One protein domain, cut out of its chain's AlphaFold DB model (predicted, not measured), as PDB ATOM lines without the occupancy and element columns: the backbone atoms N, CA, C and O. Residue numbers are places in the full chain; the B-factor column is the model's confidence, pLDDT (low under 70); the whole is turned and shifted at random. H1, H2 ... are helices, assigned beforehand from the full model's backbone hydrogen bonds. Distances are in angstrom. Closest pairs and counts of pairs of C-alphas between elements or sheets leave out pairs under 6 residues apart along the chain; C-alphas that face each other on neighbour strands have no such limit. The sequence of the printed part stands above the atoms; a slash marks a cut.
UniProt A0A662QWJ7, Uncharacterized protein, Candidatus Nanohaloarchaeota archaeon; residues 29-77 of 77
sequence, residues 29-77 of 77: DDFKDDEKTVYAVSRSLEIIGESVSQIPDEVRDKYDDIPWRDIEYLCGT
ATOM      1  N   ASP A  29      -3.504  28.932 -52.150       98.19
ATOM      2  CA  ASP A  29      -4.353  30.116 -52.312       98.19
ATOM      3  C   ASP A  29      -5.311  29.938 -53.501       98.19
ATOM      4  O   ASP A  29      -6.507  30.175 -53.350       98.19
ATOM      5  N   ASP A  30      -4.832  29.392 -54.630       98.25
ATOM      6  CA  ASP A  30      -5.695  29.061 -55.776       98.25
ATOM      7  C   ASP A  30      -6.782  28.049 -55.391       98.25
ATOM      8  O   ASP A  30      -7.941  28.198 -55.770       98.25
ATOM      9  N   PHE A  31      -6.418  27.006 -54.635       98.19
ATOM     10  CA  PHE A  31      -7.367  25.995 -54.170       98.19
ATOM     11  C   PHE A  31      -8.423  26.602 -53.250       98.19
ATOM     12  O   PHE A  31      -9.610  26.340 -53.416       98.19
ATOM     13  N   LYS A  32      -7.991  27.413 -52.284       97.38
ATOM     14  CA  LYS A  32      -8.867  28.043 -51.299       97.38
ATOM     15  C   LYS A  32      -9.875  28.999 -51.946       97.38
ATOM     16  O   LYS A  32     -11.006  29.076 -51.469       97.38
ATOM     17  N   ASP A  33      -9.469  29.708 -52.995       98.00
ATOM     18  CA  ASP A  33     -10.310  30.693 -53.677       98.00
ATOM     19  C   ASP A  33     -11.178  30.076 -54.799       98.00
ATOM     20  O   ASP A  33     -12.129  30.709 -55.262       98.00
ATOM     21  N   ASP A  34     -10.919  28.826 -55.205       98.44
ATOM     22  CA  ASP A  34     -11.753  28.072 -56.150       98.44
ATOM     23  C   ASP A  34     -12.782  27.186 -55.427       98.44
ATOM     24  O   ASP A  34     -12.590  25.986 -55.207       98.44
ATOM     25  N   GLU A  35     -13.932  27.787 -55.113       98.25
ATOM     26  CA  GLU A  35     -15.065  27.133 -54.448       98.25
ATOM     27  C   GLU A  35     -15.453  25.794 -55.102       98.25
ATOM     28  O   GLU A  35     -15.716  24.807 -54.409       98.25
ATOM     29  N   LYS A  36     -15.439  25.709 -56.437       98.25
ATOM     30  CA  LYS A  36     -15.800  24.481 -57.158       98.25
ATOM     31  C   LYS A  36     -14.828  23.350 -56.834       98.25
ATOM     32  O   LYS A  36     -15.261  22.213 -56.628       98.25
ATOM     33  N   THR A  37     -13.534  23.650 -56.815       98.12
ATOM     34  CA  THR A  37     -12.497  22.660 -56.522       98.12
ATOM     35  C   THR A  37     -12.530  22.251 -55.053       98.12
ATOM     36  O   THR A  37     -12.430  21.058 -54.766       98.12
ATOM     37  N   VAL A  38     -12.793  23.187 -54.132       98.19
ATOM     38  CA  VAL A  38     -13.037  22.865 -52.716       98.19
ATOM     39  C   VAL A  38     -14.185  21.865 -52.576       98.19
ATOM     40  O   VAL A  38     -13.999  20.813 -51.969       98.19
ATOM     41  N   TYR A  39     -15.346  22.120 -53.190       97.81
ATOM     42  CA  TYR A  39     -16.475  21.181 -53.132       97.81
ATOM     43  C   TYR A  39     -16.155  19.824 -53.766       97.81
ATOM     44  O   TYR A  39     -16.561  18.790 -53.236       97.81
ATOM     45  N   ALA A  40     -15.425  19.801 -54.884       97.94
ATOM     46  CA  ALA A  40     -15.045  18.557 -55.550       97.94
ATOM     47  C   ALA A  40     -14.104  17.697 -54.687       97.94
ATOM     48  O   ALA A  40     -14.284  16.476 -54.602       97.94
ATOM     49  N   VAL A  41     -13.134  18.325 -54.013       97.69
ATOM     50  CA  VAL A  41     -12.226  17.652 -53.073       97.69
ATOM     51  C   VAL A  41     -12.988  17.168 -51.841       97.69
ATOM     52  O   VAL A  41     -12.891  15.986 -51.515       97.69
ATOM     53  N   SER A  42     -13.808  18.017 -51.216       96.44
ATOM     54  CA  SER A  42     -14.627  17.635 -50.056       96.44
ATOM     55  C   SER A  42     -15.538  16.450 -50.370       96.44
ATOM     56  O   SER A  42     -15.557  15.471 -49.629       96.44
ATOM     57  N   ARG A  43     -16.216  16.464 -51.526       96.75
ATOM     58  CA  ARG A  43     -17.075  15.349 -51.943       96.75
ATOM     59  C   ARG A  43     -16.296  14.051 -52.148       96.75
ATOM     60  O   ARG A  43     -16.800  12.974 -51.841       96.75
ATOM     61  N   SER A  44     -15.080  14.144 -52.678       97.62
ATOM     62  CA  SER A  44     -14.218  12.975 -52.869       97.62
ATOM     63  C   SER A  44     -13.785  12.385 -51.519       97.62
ATOM     64  O   SER A  44     -13.800  11.166 -51.363       97.62
ATOM     65  N   LEU A  45     -13.479  13.231 -50.527       96.50
ATOM     66  CA  LEU A  45     -13.152  12.806 -49.159       96.50
ATOM     67  C   LEU A  45     -14.346  12.156 -48.442       96.50
ATOM     68  O   LEU A  45     -14.168  11.129 -47.793       96.50
ATOM     69  N   GLU A  46     -15.561  12.689 -48.605       95.50
ATOM     70  CA  GLU A  46     -16.787  12.067 -48.078       95.50
ATOM     71  C   GLU A  46     -16.994  10.651 -48.631       95.50
ATOM     72  O   GLU A  46     -17.258   9.721 -47.873       95.50
ATOM     73  N   ILE A  47     -16.842  10.471 -49.950       95.38
ATOM     74  CA  ILE A  47     -17.004   9.159 -50.595       95.38
ATOM     75  C   ILE A  47     -15.942   8.173 -50.100       95.38
ATOM     76  O   ILE A  47     -16.247   6.995 -49.913       95.38
ATOM     77  N   ILE A  48     -14.708   8.633 -49.868       96.75
ATOM     78  CA  ILE A  48     -13.637   7.805 -49.294       96.75
ATOM     79  C   ILE A  48     -14.032   7.324 -47.890       96.75
ATOM     80  O   ILE A  48     -13.970   6.121 -47.634       96.75
ATOM     81  N   GLY A  49     -14.484   8.226 -47.013       94.88
ATOM     82  CA  GLY A  49     -14.920   7.872 -45.657       94.88
ATOM     83  C   GLY A  49     -16.102   6.896 -45.657       94.88
ATOM     84  O   GLY A  49     -16.052   5.851 -45.006       94.88
ATOM     85  N   GLU A  50     -17.122   7.166 -46.480       94.00
ATOM     86  CA  GLU A  50     -18.269   6.268 -46.652       94.00
ATOM     87  C   GLU A  50     -17.819   4.889 -47.152       94.00
ATOM     88  O   GLU A  50     -18.240   3.870 -46.607       94.00
ATOM     89  N   SER A  51     -16.912   4.834 -48.129       94.75
ATOM     90  CA  SER A  51     -16.392   3.576 -48.677       94.75
ATOM     91  C   SER A  51     -15.665   2.747 -47.618       94.75
ATOM     92  O   SER A  51     -15.886   1.539 -47.547       94.75
ATOM     93  N   VAL A  52     -14.864   3.378 -46.750       94.81
ATOM     94  CA  VAL A  52     -14.197   2.687 -45.633       94.81
ATOM     95  C   VAL A  52     -15.202   2.089 -44.650       94.81
ATOM     96  O   VAL A  52     -15.025   0.936 -44.251       94.81
ATOM     97  N   SER A  53     -16.290   2.798 -44.327       92.50
ATOM     98  CA  SER A  53     -17.343   2.292 -43.424       92.50
ATOM     99  C   SER A  53     -18.018   1.006 -43.935       92.50
ATOM    100  O   SER A  53     -18.562   0.218 -43.160       92.50
ATOM    101  N   GLN A  54     -17.976   0.767 -45.252       93.88
ATOM    102  CA  GLN A  54     -18.575  -0.407 -45.884       93.88
ATOM    103  C   GLN A  54     -17.616  -1.605 -45.984       93.88
ATOM    104  O   GLN A  54     -18.040  -2.705 -46.365       93.88
ATOM    105  N   ILE A  55     -16.334  -1.426 -45.652       93.44
ATOM    106  CA  ILE A  55     -15.350  -2.510 -45.643       93.44
ATOM    107  C   ILE A  55     -15.557  -3.366 -44.376       93.44
ATOM    108  O   ILE A  55     -15.605  -2.826 -43.265       93.44
ATOM    109  N   PRO A  56     -15.670  -4.706 -44.501       94.00
ATOM    110  CA  PRO A  56     -15.827  -5.593 -43.350       94.00
ATOM    111  C   PRO A  56     -14.686  -5.458 -42.336       94.00
ATOM    112  O   PRO A  56     -13.525  -5.341 -42.728       94.00
ATOM    113  N   ASP A  57     -15.007  -5.566 -41.045       92.56
ATOM    114  CA  ASP A  57     -14.012  -5.513 -39.963       92.56
ATOM    115  C   ASP A  57     -12.907  -6.556 -40.148       92.56
ATOM    116  O   ASP A  57     -11.743  -6.219 -40.026       92.56
ATOM    117  N   GLU A  58     -13.236  -7.775 -40.595       93.94
ATOM    118  CA  GLU A  58     -12.239  -8.823 -40.882       93.94
ATOM    119  C   GLU A  58     -11.154  -8.366 -41.876       93.94
ATOM    120  O   GLU A  58      -9.996  -8.769 -41.773       93.94
ATOM    121  N   VAL A  59     -11.510  -7.516 -42.844       93.81
ATOM    122  CA  VAL A  59     -10.545  -6.951 -43.796       93.81
ATOM    123  C   VAL A  59      -9.749  -5.828 -43.136       93.81
ATOM    124  O   VAL A  59      -8.533  -5.791 -43.296       93.81
ATOM    125  N   ARG A  60     -10.408  -4.940 -42.382       93.75
ATOM    126  CA  ARG A  60      -9.745  -3.826 -41.686       93.75
ATOM    127  C   ARG A  60      -8.757  -4.320 -40.625       93.75
ATOM    128  O   ARG A  60      -7.629  -3.849 -40.588       93.75
ATOM    129  N   ASP A  61      -9.141  -5.332 -39.855       94.19
ATOM    130  CA  ASP A  61      -8.314  -5.984 -38.835       94.19
ATOM    131  C   ASP A  61      -7.123  -6.731 -39.448       94.19
ATOM    132  O   ASP A  61      -6.065  -6.839 -38.833       94.19
ATOM    133  N   LYS A  62      -7.275  -7.257 -40.670       96.06
ATOM    134  CA  LYS A  62      -6.183  -7.921 -41.393       96.06
ATOM    135  C   LYS A  62      -5.107  -6.939 -41.877       96.06
ATOM    136  O   LYS A  62      -3.966  -7.359 -42.061       96.06
ATOM    137  N   TYR A  63      -5.474  -5.684 -42.119       94.44
ATOM    138  CA  TYR A  63      -4.590  -4.614 -42.588       94.44
ATOM    139  C   TYR A  63      -4.584  -3.470 -41.568       94.44
ATOM    140  O   TYR A  63      -4.986  -2.347 -41.869       94.44
ATOM    141  N   ASP A  64      -4.203  -3.778 -40.330       93.00
ATOM    142  CA  ASP A  64      -4.249  -2.863 -39.183       93.00
ATOM    143  C   ASP A  64      -3.188  -1.745 -39.222       93.00
ATOM    144  O   ASP A  64      -3.254  -0.796 -38.439       93.00
ATOM    145  N   ASP A  65      -2.243  -1.819 -40.162       96.19
ATOM    146  CA  ASP A  65      -1.270  -0.775 -40.477       96.19
ATOM    147  C   ASP A  65      -1.902   0.436 -41.181       96.19
ATOM    148  O   ASP A  65      -1.356   1.543 -41.141       96.19
ATOM    149  N   ILE A  66      -3.069   0.241 -41.798       93.56
ATOM    150  CA  ILE A  66      -3.854   1.310 -42.405       93.56
ATOM    151  C   ILE A  66      -4.709   1.975 -41.313       93.56
ATOM    152  O   ILE A  66      -5.448   1.291 -40.603       93.56
ATOM    153  N   PRO A  67      -4.687   3.316 -41.188       93.88
ATOM    154  CA  PRO A  67      -5.450   4.034 -40.170       93.88
ATOM    155  C   PRO A  67      -6.937   4.141 -40.553       93.88
ATOM    156  O   PRO A  67      -7.463   5.228 -40.779       93.88
ATOM    157  N   TRP A  68      -7.639   3.008 -40.641       94.00
ATOM    158  CA  TRP A  68      -9.021   2.933 -41.133       94.00
ATOM    159  C   TRP A  68      -9.969   3.896 -40.426       94.00
ATOM    160  O   TRP A  68     -10.776   4.541 -41.087       94.00
ATOM    161  N   ARG A  69      -9.851   4.028 -39.097       90.31
ATOM    162  CA  ARG A  69     -10.697   4.947 -38.321       90.31
ATOM    163  C   ARG A  69     -10.461   6.402 -38.708       90.31
ATOM    164  O   ARG A  69     -11.419   7.143 -38.863       90.31
ATOM    165  N   ASP A  70      -9.210   6.805 -38.902       91.06
ATOM    166  CA  ASP A  70      -8.902   8.190 -39.269       91.06
ATOM    167  C   ASP A  70      -9.433   8.514 -40.672       91.06
ATOM    168  O   ASP A  70      -9.912   9.620 -40.913       91.06
ATOM    169  N   ILE A  71      -9.400   7.532 -41.583       91.94
ATOM    170  CA  ILE A  71      -9.939   7.666 -42.942       91.94
ATOM    171  C   ILE A  71     -11.478   7.719 -42.925       91.94
ATOM    172  O   ILE A  71     -12.077   8.517 -43.643       91.94
ATOM    173  N   GLU A  72     -12.129   6.904 -42.094       89.62
ATOM    174  CA  GLU A  72     -13.590   6.898 -41.931       89.62
ATOM    175  C   GLU A  72     -14.115   8.262 -41.446       89.62
ATOM    176  O   GLU A  72     -15.128   8.748 -41.946       89.62
ATOM    177  N   TYR A  73     -13.381   8.934 -40.553       84.38
ATOM    178  CA  TYR A  73     -13.780  10.219 -39.966       84.38
ATOM    179  C   TYR A  73     -13.238  11.465 -40.688       84.38
ATOM    180  O   TYR A  73     -13.299  12.562 -40.125       84.38
ATOM    181  N   LEU A  74     -12.765  11.350 -41.937       77.69
ATOM    182  CA  LEU A  74     -12.177  12.474 -42.692       77.69
ATOM    183  C   LEU A  74     -13.072  13.722 -42.777       77.69
ATOM    184  O   LEU A  74     -12.547  14.831 -42.869       77.69
ATOM    185  N   CYS A  75     -14.399  13.560 -42.735       62.56
ATOM    186  CA  CYS A  75     -15.354  14.667 -42.844       62.56
ATOM    187  C   CYS A  75     -16.319  14.802 -41.647       62.56
ATOM    188  O   CYS A  75     -17.291  15.550 -41.731       62.56
ATOM    189  N   GLY A  76     -16.048  14.128 -40.521       56.38
ATOM    190  CA  GLY A  76     -16.811  14.300 -39.277       56.38
ATOM    191  C   GLY A  76     -18.277  13.847 -39.316       56.38
ATOM    192  O   GLY A  76     -19.103  14.451 -38.629       56.38
ATOM    193  N   THR A  77     -18.611  12.823 -40.105       48.47
ATOM    194  CA  THR A  77     -19.900  12.114 -39.993       48.47
ATOM    195  C   THR A  77     -19.911  11.135 -38.830       48.47
ATOM    196  O   THR A  77     -18.873  10.461 -38.639       48.47
TER     197      THR A  77
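This is residues 29 to 77 of the 77 residues of an uncharacterized protein of Candidatus Nanohaloarchaeota archaeon (UniProt A0A662QWJ7). Short H1 sits at the first end of one long helix, H2, which makes the longest axis; beyond H2 the chain loops through H3 and folds back, and H4 packs on the later part of H2. The printed part has 49 residues with four named helices, H1 to H4, and no named strand: all helix. It is a loose rod, radius of gyration of the C-alphas 13.6 A, spanning 41 by 18 by 14 A.

H1, residues 29 to 33, and H2, residues 35 to 53, only just touch, with 3 pairs of C-alphas within 8 A, only at the corner; the closest C-alphas, of Phe 31 and Thr 37, are 6.6 A apart. H3, residues 57 to 62, is apart from H2. H4, residues 68 to 72, touches residues 48 to 53 of H2; the closest C-alphas, of Gly 49 and Glu 72, are 4.1 A apart. In the four helices every O i to N i+4 pair is within hydrogen-bond range.

H1 begins at C-alpha 29 (-4.353, 30.116, -52.312). H2 is 27.3 A long. H4 ends at C-alpha 72 (-13.590, 6.898, -41.931).

The printed part has no cut, and its three links are tight. Residues 75 to 77 have pLDDT under 70.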